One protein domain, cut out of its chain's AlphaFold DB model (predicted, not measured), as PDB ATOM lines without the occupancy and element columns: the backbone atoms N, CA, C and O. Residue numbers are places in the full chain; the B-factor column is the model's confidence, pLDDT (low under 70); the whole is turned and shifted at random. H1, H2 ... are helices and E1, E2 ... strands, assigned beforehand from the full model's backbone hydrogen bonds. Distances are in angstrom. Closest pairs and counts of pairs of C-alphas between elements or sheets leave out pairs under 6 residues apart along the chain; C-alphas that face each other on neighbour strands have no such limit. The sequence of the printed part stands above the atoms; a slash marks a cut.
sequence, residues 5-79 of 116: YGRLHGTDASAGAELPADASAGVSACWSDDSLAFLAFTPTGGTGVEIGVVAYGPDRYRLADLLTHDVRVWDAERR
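AT A GLANCE: This is residues 5 to 79 of the 116 residues of an uncharacterized protein of Frankia sp. CcI6 (UniProt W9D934). A strongly twisted sheet of four strands has one long helix, H1, slantwise over one face, its residues 72 to 77 sticking out, while the loop of residues 9 to 26 lies away from H1. The printed part has 75 residues, with four named strands and one named helix in the order E1, E2, E3, E4, H1 along the chain; the sheet, in the order E1, E2, E3, E4, is a meander, each strand the antiparallel neighbour of the one before, in two layers with H1. The class is mixed; the whole is compact, radius of gyration of the C-alphas 12.7 A, spans 32 by 28 by 17 A.

IN THESE COORDINATES: E1, residues 5 to 8, 9.6 A, begins at (39.781, 111.179, -67.176). E2 is residues 27 to 31, 12.7 A; E3, 36 to 43, 23.0 A; E4, 49 to 56, 22.5 A. H1, residues 60 to 77, 25.5 A, ends at (59.587, 114.158, -65.269).

HOW THE PARTS SIT: Within hydrogen-bond range are, in hairpin E1 and E2, N 6 and O 29, 2.9 A; in E2 and E3, N 30 and O 37, 2.8 A; in E3 and E4, N 40 and O 52, 2.9 A. H1 is on the sheet, height 8.5 A, over E3 and E4; C-alphas 37 and 63 are closest between E3 and H1, 5.8 A. In H1 every O i to N i+4 pair is within range.

THE WHOLE: C-alphas 33 and 46, the farthest apart, span 38.6 A. The printed part has no cut; link E1 to E2 is long. Residues 12 to 24 have pLDDT under 70.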
ATOM      1  N   TYR A   5      38.964 111.739 -68.253       91.81
ATOM      2  CA  TYR A   5      39.781 111.179 -67.176       91.81
ATOM      3  C   TYR A   5      39.031 111.241 -65.847       91.81
ATOM      4  O   TYR A   5      38.280 112.184 -65.588       91.81
ATOM      5  N   GLY A   6      39.280 110.269 -64.975       91.94
ATOM      6  CA  GLY A   6      38.629 110.184 -63.673       91.94
ATOM      7  C   GLY A   6      39.099 108.991 -62.851       91.94
ATOM      8  O   GLY A   6      40.230 108.519 -62.997       91.94
ATOM      9  N   ARG A   7      38.229 108.533 -61.950       90.50
ATOM     10  CA  ARG A   7      38.482 107.398 -61.058       90.50
ATOM     11  C   ARG A   7      37.448 106.307 -61.318       90.50
ATOM     12  O   ARG A   7      36.252 106.580 -61.280       90.50
ATOM     13  N   LEU A   8      37.914 105.088 -61.571       89.31
ATOM     14  CA  LEU A   8      37.076 103.894 -61.624       89.31
ATOM     15  C   LEU A   8      36.945 103.330 -60.212       89.31
ATOM     16  O   LEU A   8      37.954 102.951 -59.621       89.31
ATOM     17  N   HIS A   9      35.720 103.274 -59.696       85.56
ATOM     18  CA  HIS A   9      35.420 102.716 -58.381       85.56
ATOM     19  C   HIS A   9      34.767 101.341 -58.523       85.56
ATOM     20  O   HIS A   9      33.773 101.196 -59.232       85.56
ATOM     21  N   GLY A  10      35.309 100.346 -57.824       74.69
ATOM     22  CA  GLY A  10      34.644  99.058 -57.643       74.69
ATOM     23  C   GLY A  10      33.585  99.181 -56.551       74.69
ATOM     24  O   GLY A  10      33.893  99.620 -55.445       74.69
ATOM     25  N   THR A  11      32.340  98.822 -56.855       70.19
ATOM     26  CA  THR A  11      31.221  98.888 -55.898       70.19
ATOM     27  C   THR A  11      30.945  97.558 -55.194       70.19
ATOM     28  O   THR A  11      30.160  97.536 -54.253       70.19
ATOM     29  N   ASP A  12      31.581  96.465 -55.628       62.50
ATOM     30  CA  ASP A  12      31.460  95.138 -55.020       62.50
ATOM     31  C   ASP A  12      32.813  94.399 -55.062       62.50
ATOM     32  O   ASP A  12      33.530  94.460 -56.062       62.50
ATOM     33  N   ALA A  13      33.157  93.698 -53.979       53.03
ATOM     34  CA  ALA A  13      34.370  92.883 -53.849       53.03
ATOM     35  C   ALA A  13      34.324  91.604 -54.708       53.03
ATOM     36  O   ALA A  13      35.329  90.910 -54.839       53.03
ATOM     37  N   SER A  14      33.162  91.296 -55.297       50.16
ATOM     38  CA  SER A  14      32.968  90.226 -56.285       50.16
ATOM     39  C   SER A  14      33.457  90.585 -57.694       50.16
ATOM     40  O   SER A  14      33.424  89.740 -58.591       50.16
ATOM     41  N   ALA A  15      33.916  91.827 -57.888       52.81
ATOM     42  CA  ALA A  15      34.674  92.259 -59.048       52.81
ATOM     43  C   ALA A  15      35.726  91.195 -59.400       52.81
ATOM     44  O   ALA A  15      36.630  90.924 -58.611       52.81
ATOM     45  N   GLY A  16      35.549  90.537 -60.550       50.81
ATOM     46  CA  GLY A  16      36.400  89.426 -60.975       50.81
ATOM     47  C   GLY A  16      37.886  89.793 -60.953       50.81
ATOM     48  O   GLY A  16      38.242  90.968 -60.931       50.81
ATOM     49  N   ALA A  17      38.752  88.778 -61.005       52.62
ATOM     50  CA  ALA A  17      40.211  88.873 -60.839       52.62
ATOM     51  C   ALA A  17      40.958  89.885 -61.751       52.62
ATOM     52  O   ALA A  17      42.171  90.027 -61.629       52.62
ATOM     53  N   GLU A  18      40.261  90.569 -62.659       57.91
ATOM     54  CA  GLU A  18      40.779  91.624 -63.537       57.91
ATOM     55  C   GLU A  18      40.711  93.038 -62.937       57.91
ATOM     56  O   GLU A  18      41.383  93.942 -63.439       57.91
ATOM     57  N   LEU A  19      39.922  93.264 -61.883       60.66
ATOM     58  CA  LEU A  19      39.871  94.565 -61.215       60.66
ATOM     59  C   LEU A  19      40.923  94.644 -60.096       60.66
ATOM     60  O   LEU A  19      41.170  93.651 -59.409       60.66
ATOM     61  N   PRO A  20      41.554  95.816 -59.880       60.72
ATOM     62  CA  PRO A  20      42.518  95.991 -58.801       60.72
ATOM     63  C   PRO A  20      41.878  95.624 -57.462       60.72
ATOM     64  O   PRO A  20      40.764  96.066 -57.177       60.72
ATOM     65  N   ALA A  21      42.599  94.853 -56.642       57.00
ATOM     66  CA  ALA A  21      42.094  94.253 -55.400       57.00
ATOM     67  C   ALA A  21      41.495  95.257 -54.390       57.00
ATOM     68  O   ALA A  21      40.764  94.844 -53.499       57.00
ATOM     69  N   ASP A  22      41.752  96.561 -54.562       58.69
ATOM     70  CA  ASP A  22      41.158  97.654 -53.784       58.69
ATOM     71  C   ASP A  22      40.661  98.819 -54.669       58.69
ATOM     72  O   ASP A  22      40.951  99.999 -54.456       58.69
ATOM     73  N   ALA A  23      39.853  98.509 -55.687       60.88
ATOM     74  CA  ALA A  23      39.181  99.532 -56.497       60.88
ATOM     75  C   ALA A  23      38.161 100.384 -55.705       60.88
ATOM     76  O   ALA A  23      37.633 101.355 -56.245       60.88
ATOM     77  N   SER A  24      37.885 100.075 -54.433       63.12
ATOM     78  CA  SER A  24      37.003 100.862 -53.555       63.12
ATOM     79  C   SER A  24      37.515 102.301 -53.362       63.12
ATOM     80  O   SER A  24      36.753 103.264 -53.487       63.12
ATOM     81  N   ALA A  25      38.832 102.473 -53.193       70.38
ATOM     82  CA  ALA A  25      39.503 103.778 -53.150       70.38
ATOM     83  C   ALA A  25      39.528 104.493 -54.518       70.38
ATOM     84  O   ALA A  25      39.897 105.668 -54.626       70.38
ATOM     85  N   GLY A  26      39.123 103.795 -55.576       81.62
ATOM     86  CA  GLY A  26      39.164 104.236 -56.958       81.62
ATOM     87  C   GLY A  26      40.556 104.108 -57.574       81.62
ATOM     88  O   GLY A  26      41.562 104.391 -56.925       81.62
ATOM     89  N   VAL A  27      40.626 103.760 -58.854       88.38
ATOM     90  CA  VAL A  27      41.873 103.763 -59.636       88.38
ATOM     91  C   VAL A  27      41.806 104.775 -60.767       88.38
ATOM     92  O   VAL A  27      40.730 105.049 -61.294       88.38
ATOM     93  N   SER A  28      42.942 105.378 -61.123       92.69
ATOM     94  CA  SER A  28      42.994 106.329 -62.238       92.69
ATOM     95  C   SER A  28      42.572 105.641 -63.534       92.69
ATOM     96  O   SER A  28      43.071 104.562 -63.856       92.69
ATOM     97  N   ALA A  29      41.660 106.278 -64.263       94.31
ATOM     98  CA  ALA A  29      41.065 105.735 -65.472       94.31
ATOM     99  C   ALA A  29      40.827 106.825 -66.520       94.31
ATOM    100  O   ALA A  29      40.681 108.007 -66.188       94.31
ATOM    101  N   CYS A  30      40.739 106.411 -67.780       96.00
ATOM    102  CA  CYS A  30      40.250 107.230 -68.876       96.00
ATOM    103  C   CYS A  30      39.261 106.448 -69.750       96.00
ATOM    104  O   CYS A  30      39.346 105.226 -69.861       96.00
ATOM    105  N   TRP A  31      38.289 107.134 -70.346       96.38
ATOM    106  CA  TRP A  31      37.252 106.494 -71.154       96.38
ATOM    107  C   TRP A  31      36.741 107.390 -72.282       96.38
ATOM    108  O   TRP A  31      36.917 108.611 -72.293       96.38
ATOM    109  N   SER A  32      36.096 106.738 -73.237       94.81
ATOM    110  CA  SER A  32      35.256 107.325 -74.279       94.81
ATOM    111  C   SER A  32      33.850 106.721 -74.175       94.81
ATOM    112  O   SER A  32      33.541 106.065 -73.181       94.81
ATOM    113  N   ASP A  33      33.003 106.937 -75.179       94.19
ATOM    114  CA  ASP A  33      31.622 106.444 -75.163       94.19
ATOM    115  C   ASP A  33      31.532 104.905 -75.140       94.19
ATOM    116  O   ASP A  33      30.592 104.360 -74.566       94.19
ATOM    117  N   ASP A  34      32.506 104.195 -75.724       95.75
ATOM    118  CA  ASP A  34      32.473 102.732 -75.894       95.75
ATOM    119  C   ASP A  34      33.746 101.998 -75.428       95.75
ATOM    120  O   ASP A  34      33.860 100.779 -75.583       95.75
ATOM    121  N   SER A  35      34.710 102.725 -74.857       96.25
ATOM    122  CA  SER A  35      36.021 102.189 -74.479       96.25
ATOM    123  C   SER A  35      36.499 102.752 -73.141       96.25
ATOM    124  O   SER A  35      36.256 103.918 -72.831       96.25
ATOM    125  N   LEU A  36      37.225 101.945 -72.367       95.31
ATOM    126  CA  LEU A  36      37.703 102.255 -71.013       95.31
ATOM    127  C   LEU A  36      39.135 101.746 -70.839       95.31
ATOM    128  O   LEU A  36      39.438 100.641 -71.275       95.31
ATOM    129  N   ALA A  37      39.986 102.499 -70.148       95.94
ATOM    130  CA  ALA A  37      41.275 102.037 -69.645       95.94
ATOM    131  C   ALA A  37      41.499 102.496 -68.199       95.94
ATOM    132  O   ALA A  37      41.079 103.589 -67.818       95.94
ATOM    133  N   PHE A  38      42.174 101.684 -67.390       94.12
ATOM    134  CA  PHE A  38      42.507 102.015 -66.004       94.12
ATOM    135  C   PHE A  38      43.848 101.423 -65.571       94.12
ATOM    136  O   PHE A  38      44.342 100.459 -66.157       94.12
ATOM    137  N   LEU A  39      44.432 102.018 -64.529       93.19
ATOM    138  CA  LEU A  39      45.671 101.527 -63.932       93.19
ATOM    139  C   LEU A  39      45.425 100.257 -63.114       93.19
ATOM    140  O   LEU A  39      44.532 100.214 -62.264       93.19
ATOM    141  N   ALA A  40      46.278  99.265 -63.334       89.19
ATOM    142  CA  ALA A  40      46.397  98.069 -62.520       89.19
ATOM    143  C   ALA A  40      47.745  98.078 -61.793       89.19
ATOM    144  O   ALA A  40      48.735  98.605 -62.301       89.19
ATOM    145  N   PHE A  41      47.777  97.499 -60.598       86.44
ATOM    146  CA  PHE A  41      48.957  97.485 -59.743       86.44
ATOM    147  C   PHE A  41      49.277  96.045 -59.354       86.44
ATOM    148  O   PHE A  41      48.458  95.383 -58.717       86.44
ATOM    149  N   THR A  42      50.461  95.567 -59.726       85.88
ATOM    150  CA  THR A  42      50.911  94.201 -59.441       85.88
ATOM    151  C   THR A  42      52.147  94.253 -58.544       85.88
ATOM    152  O   THR A  42      53.152  94.840 -58.936       85.88
ATOM    153  N   PRO A  43      52.125  93.677 -57.330       86.50
ATOM    154  CA  PRO A  43      53.313  93.628 -56.481       86.50
ATOM    155  C   PRO A  43      54.458  92.873 -57.172       86.50
ATOM    156  O   PRO A  43      54.260  91.760 -57.651       86.50
ATOM    157  N   THR A  44      55.669  93.433 -57.177       85.38
ATOM    158  CA  THR A  44      56.840  92.825 -57.852       85.38
ATOM    159  C   THR A  44      57.697  91.955 -56.922       85.38
ATOM    160  O   THR A  44      58.807  91.569 -57.275       85.38
ATOM    161  N   GLY A  45      57.205  91.666 -55.712       81.75
ATOM    162  CA  GLY A  45      58.003  91.143 -54.600       81.75
ATOM    163  C   GLY A  45      58.790  92.258 -53.890       81.75
ATOM    164  O   GLY A  45      59.358  93.144 -54.528       81.75
ATOM    165  N   GLY A  46      58.804  92.246 -52.554       84.81
ATOM    166  CA  GLY A  46      59.359  93.342 -51.744       84.81
ATOM    167  C   GLY A  46      58.391  94.524 -51.599       84.81
ATOM    168  O   GLY A  46      57.187  94.320 -51.477       84.81
ATOM    169  N   THR A  47      58.907  95.757 -51.586       85.81
ATOM    170  CA  THR A  47      58.104  96.996 -51.467       85.81
ATOM    171  C   THR A  47      57.737  97.625 -52.818       85.81
ATOM    172  O   THR A  47      57.156  98.709 -52.852       85.81
ATOM    173  N   GLY A  48      58.106  96.978 -53.928       86.38
ATOM    174  CA  GLY A  48      57.864  97.464 -55.284       86.38
ATOM    175  C   GLY A  48      56.486  97.091 -55.831       86.38
ATOM    176  O   GLY A  48      55.883  96.088 -55.439       86.38
ATOM    177  N   VAL A  49      56.009  97.902 -56.774       88.25
ATOM    178  CA  VAL A  49      54.770  97.671 -57.515       88.25
ATOM    179  C   VAL A  49      54.994  97.965 -58.995       88.25
ATOM    180  O   VAL A  49      55.612  98.966 -59.354       88.25
ATOM    181  N   GLU A  50      54.495  97.085 -59.852       90.00
ATOM    182  CA  GLU A  50      54.398  97.281 -61.291       90.00
ATOM    183  C   GLU A  50      53.081  97.988 -61.598       90.00
ATOM    184  O   GLU A  50      52.026  97.607 -61.086       90.00
ATOM    185  N   ILE A  51      53.154  99.028 -62.427       91.38
ATOM    186  CA  ILE A  51      51.985  99.773 -62.893       91.38
ATOM    187  C   ILE A  51      51.667  99.301 -64.311       91.38
ATOM    188  O   ILE A  51      52.412  99.588 -65.247       91.38
ATOM    189  N   GLY A  52      50.556  98.588 -64.456       92.44
ATOM    190  CA  GLY A  52      50.001  98.151 -65.732       92.44
ATOM    191  C   GLY A  52      48.787  98.978 -66.151       92.44
ATOM    192  O   GLY A  52      48.234  99.755 -65.369       92.44
ATOM    193  N   VAL A  53      48.337  98.775 -67.389       94.38
ATOM    194  CA  VAL A  53      47.080  99.333 -67.901       94.38
ATOM    195  C   VAL A  53      46.208  98.203 -68.429       94.38
ATOM    196  O   VAL A  53      46.642  97.427 -69.276       94.38
ATOM    197  N   VAL A  54      44.968  98.137 -67.949       93.62
ATOM    198  CA  VAL A  54      43.926  97.255 -68.487       93.62
ATOM    199  C   VAL A  54      42.966  98.112 -69.301       93.62
ATOM    200  O   VAL A  54      42.566  99.183 -68.844       93.62
ATOM    201  N   ALA A  55      42.614  97.668 -70.510       95.38
ATOM    202  CA  ALA A  55      41.754  98.429 -71.409       95.38
ATOM    203  C   ALA A  55      40.761  97.551 -72.184       95.38
ATOM    204  O   ALA A  55      41.105  96.478 -72.681       95.38
ATOM    205  N   TYR A  56      39.545  98.066 -72.353       95.06
ATOM    206  CA  TYR A  56      38.413  97.419 -73.012       95.06
ATOM    207  C   TYR A  56      37.804  98.324 -74.089       95.06
ATOM    208  O   TYR A  56      37.956  99.546 -74.058       95.06
ATOM    209  N   GLY A  57      37.090  97.704 -75.031       96.50
ATOM    210  CA  GLY A  57      36.397  98.391 -76.123       96.50
ATOM    211  C   GLY A  57      37.182  98.456 -77.442       96.50
ATOM    212  O   GLY A  57      38.301  97.924 -77.551       96.50
ATOM    213  N   PRO A  58      36.585  99.059 -78.485       97.62
ATOM    214  CA  PRO A  58      37.204  99.201 -79.800       97.62
ATOM    215  C   PRO A  58      38.446 100.104 -79.792       97.62
ATOM    216  O   PRO A  58      39.385  99.819 -80.530       97.62
ATOM    217  N   ASP A  59      38.508 101.117 -78.919       96.62
ATOM    218  CA  ASP A  59      39.633 102.064 -78.818       96.62
ATOM    219  C   ASP A  59      40.658 101.686 -77.729       96.62
ATOM    220  O   ASP A  59      41.514 102.482 -77.337       96.62
ATOM    221  N   ARG A  60      40.591 100.450 -77.215       96.12
ATOM    222  CA  ARG A  60      41.381  99.997 -76.054       96.12
ATOM    223  C   ARG A  60      42.888 100.228 -76.186       96.12
ATOM    224  O   ARG A  60      43.517 100.606 -75.208       96.12
ATOM    225  N   TYR A  61      43.466 100.027 -77.373       97.50
ATOM    226  CA  TYR A  61      44.910 100.196 -77.572       97.50
ATOM    227  C   TYR A  61      45.318 101.661 -77.469       97.50
ATOM    228  O   TYR A  61      46.272 101.983 -76.773       97.50
ATOM    229  N   ARG A  62      44.540 102.564 -78.075       96.50
ATOM    230  CA  ARG A  62      44.785 104.002 -77.977       96.50
ATOM    231  C   ARG A  62      44.656 104.488 -76.537       96.50
ATOM    232  O   ARG A  62      45.497 105.260 -76.089       96.50
ATOM    233  N   LEU A  63      43.615 104.065 -75.816       97.25
ATOM    234  CA  LEU A  63      43.448 104.446 -74.410       97.25
ATOM    235  C   LEU A  63      44.566 103.874 -73.530       97.25
ATOM    236  O   LEU A  63      45.078 104.588 -72.668       97.25
ATOM    237  N   ALA A  64      44.985 102.630 -73.780       96.75
ATOM    238  CA  ALA A  64      46.104 102.015 -73.078       96.75
ATOM    239  C   ALA A  64      47.420 102.765 -73.324       96.75
ATOM    240  O   ALA A  64      48.135 103.069 -72.367       96.75
ATOM    241  N   ASP A  65      47.712 103.120 -74.576       97.12
ATOM    242  CA  ASP A  65      48.906 103.878 -74.953       97.12
ATOM    243  C   ASP A  65      48.912 105.271 -74.325       97.12
ATOM    244  O   ASP A  65      49.939 105.701 -73.800       97.12
ATOM    245  N   LEU A  66      47.769 105.964 -74.323       95.88
ATOM    246  CA  LEU A  66      47.629 107.272 -73.681       95.88
ATOM    247  C   LEU A  66      47.911 107.189 -72.180       95.88
ATOM    248  O   LEU A  66      48.737 107.943 -71.670       95.88
ATOM    249  N   LEU A  67      47.278 106.249 -71.476       95.38
ATOM    250  CA  LEU A  67      47.455 106.128 -70.032       95.38
ATOM    251  C   LEU A  67      48.875 105.656 -69.670       95.38
ATOM    252  O   LEU A  67      49.464 106.143 -68.708       95.38
ATOM    253  N   THR A  68      49.462 104.773 -70.481       96.12
ATOM    254  CA  THR A  68      50.862 104.338 -70.343       96.12
ATOM    255  C   THR A  68      51.827 105.499 -70.564       96.12
ATOM    256  O   THR A  68      52.797 105.656 -69.821       96.12
ATOM    257  N   HIS A  69      51.574 106.330 -71.577       95.44
ATOM    258  CA  HIS A  69      52.356 107.532 -71.839       95.44
ATOM    259  C   HIS A  69      52.293 108.501 -70.655       95.44
ATOM    260  O   HIS A  69      53.339 108.951 -70.193       95.44
ATOM    261  N   ASP A  70      51.102 108.749 -70.107       92.75
ATOM    262  CA  ASP A  70      50.918 109.630 -68.951       92.75
ATOM    263  C   ASP A  70      51.695 109.131 -67.715       92.75
ATOM    264  O   ASP A  70      52.363 109.923 -67.045       92.75
ATOM    265  N   VAL A  71      51.683 107.817 -67.441       94.00
ATOM    266  CA  VAL A  71      52.476 107.208 -66.352       94.00
ATOM    267  C   VAL A  71      53.975 107.366 -66.596       94.00
ATOM    268  O   VAL A  71      54.708 107.703 -65.670       94.00
ATOM    269  N   ARG A  72      54.450 107.173 -67.831       94.62
ATOM    270  CA  ARG A  72      55.872 107.347 -68.177       94.62
ATOM    271  C   ARG A  72      56.327 108.796 -68.049       94.62
ATOM    272  O   ARG A  72      57.410 109.044 -67.535       94.62
ATOM    273  N   VAL A  73      55.502 109.750 -68.476       91.81
ATOM    274  CA  VAL A  73      55.775 111.183 -68.294       91.81
ATOM    275  C   VAL A  73      55.822 111.525 -66.805       91.81
ATOM    276  O   VAL A  73      56.703 112.265 -66.372       91.81
ATOM    277  N   TRP A  74      54.907 110.973 -66.003       90.00
ATOM    278  CA  TRP A  74      54.964 111.106 -64.550       90.00
ATOM    279  C   TRP A  74      56.259 110.549 -63.964       90.00
ATOM    280  O   TRP A  74      56.934 111.267 -63.230       90.00
ATOM    281  N   ASP A  75      56.625 109.320 -64.314       91.81
ATOM    282  CA  ASP A  75      57.834 108.658 -63.828       91.81
ATOM    283  C   ASP A  75      59.107 109.441 -64.175       91.81
ATOM    284  O   ASP A  75      59.932 109.694 -63.300       91.81
ATOM    285  N   ALA A  76      59.232 109.864 -65.433       91.19
ATOM    286  CA  ALA A  76      60.439 110.498 -65.946       91.19
ATOM    287  C   ALA A  76      60.603 111.950 -65.489       91.19
ATOM    288  O   ALA A  76      61.724 112.402 -65.264       91.19
ATOM    289  N   GLU A  77      59.505 112.702 -65.387       88.19
ATOM    290  CA  GLU A  77      59.587 114.158 -65.269       88.19
ATOM    291  C   GLU A  77      58.906 114.739 -64.022       88.19
ATOM    292  O   GLU A  77      58.919 115.957 -63.846       88.19
ATOM    293  N   ARG A  78      58.223 113.937 -63.195       86.38
ATOM    294  CA  ARG A  78      57.500 114.448 -62.011       86.38
ATOM    295  C   ARG A  78      57.762 113.643 -60.743       86.38
ATOM    296  O   ARG A  78      57.814 114.221 -59.659       86.38
ATOM    297  N   ARG A  79      57.908 112.322 -60.841       86.06
ATOM    298  CA  ARG A  79      58.122 111.451 -59.684       86.06
ATOM    299  C   ARG A  79      59.456 111.783 -59.013       86.06
ATOM    300  O   ARG A  79      60.502 111.773 -59.648       86.06
TER     301      ARG A  79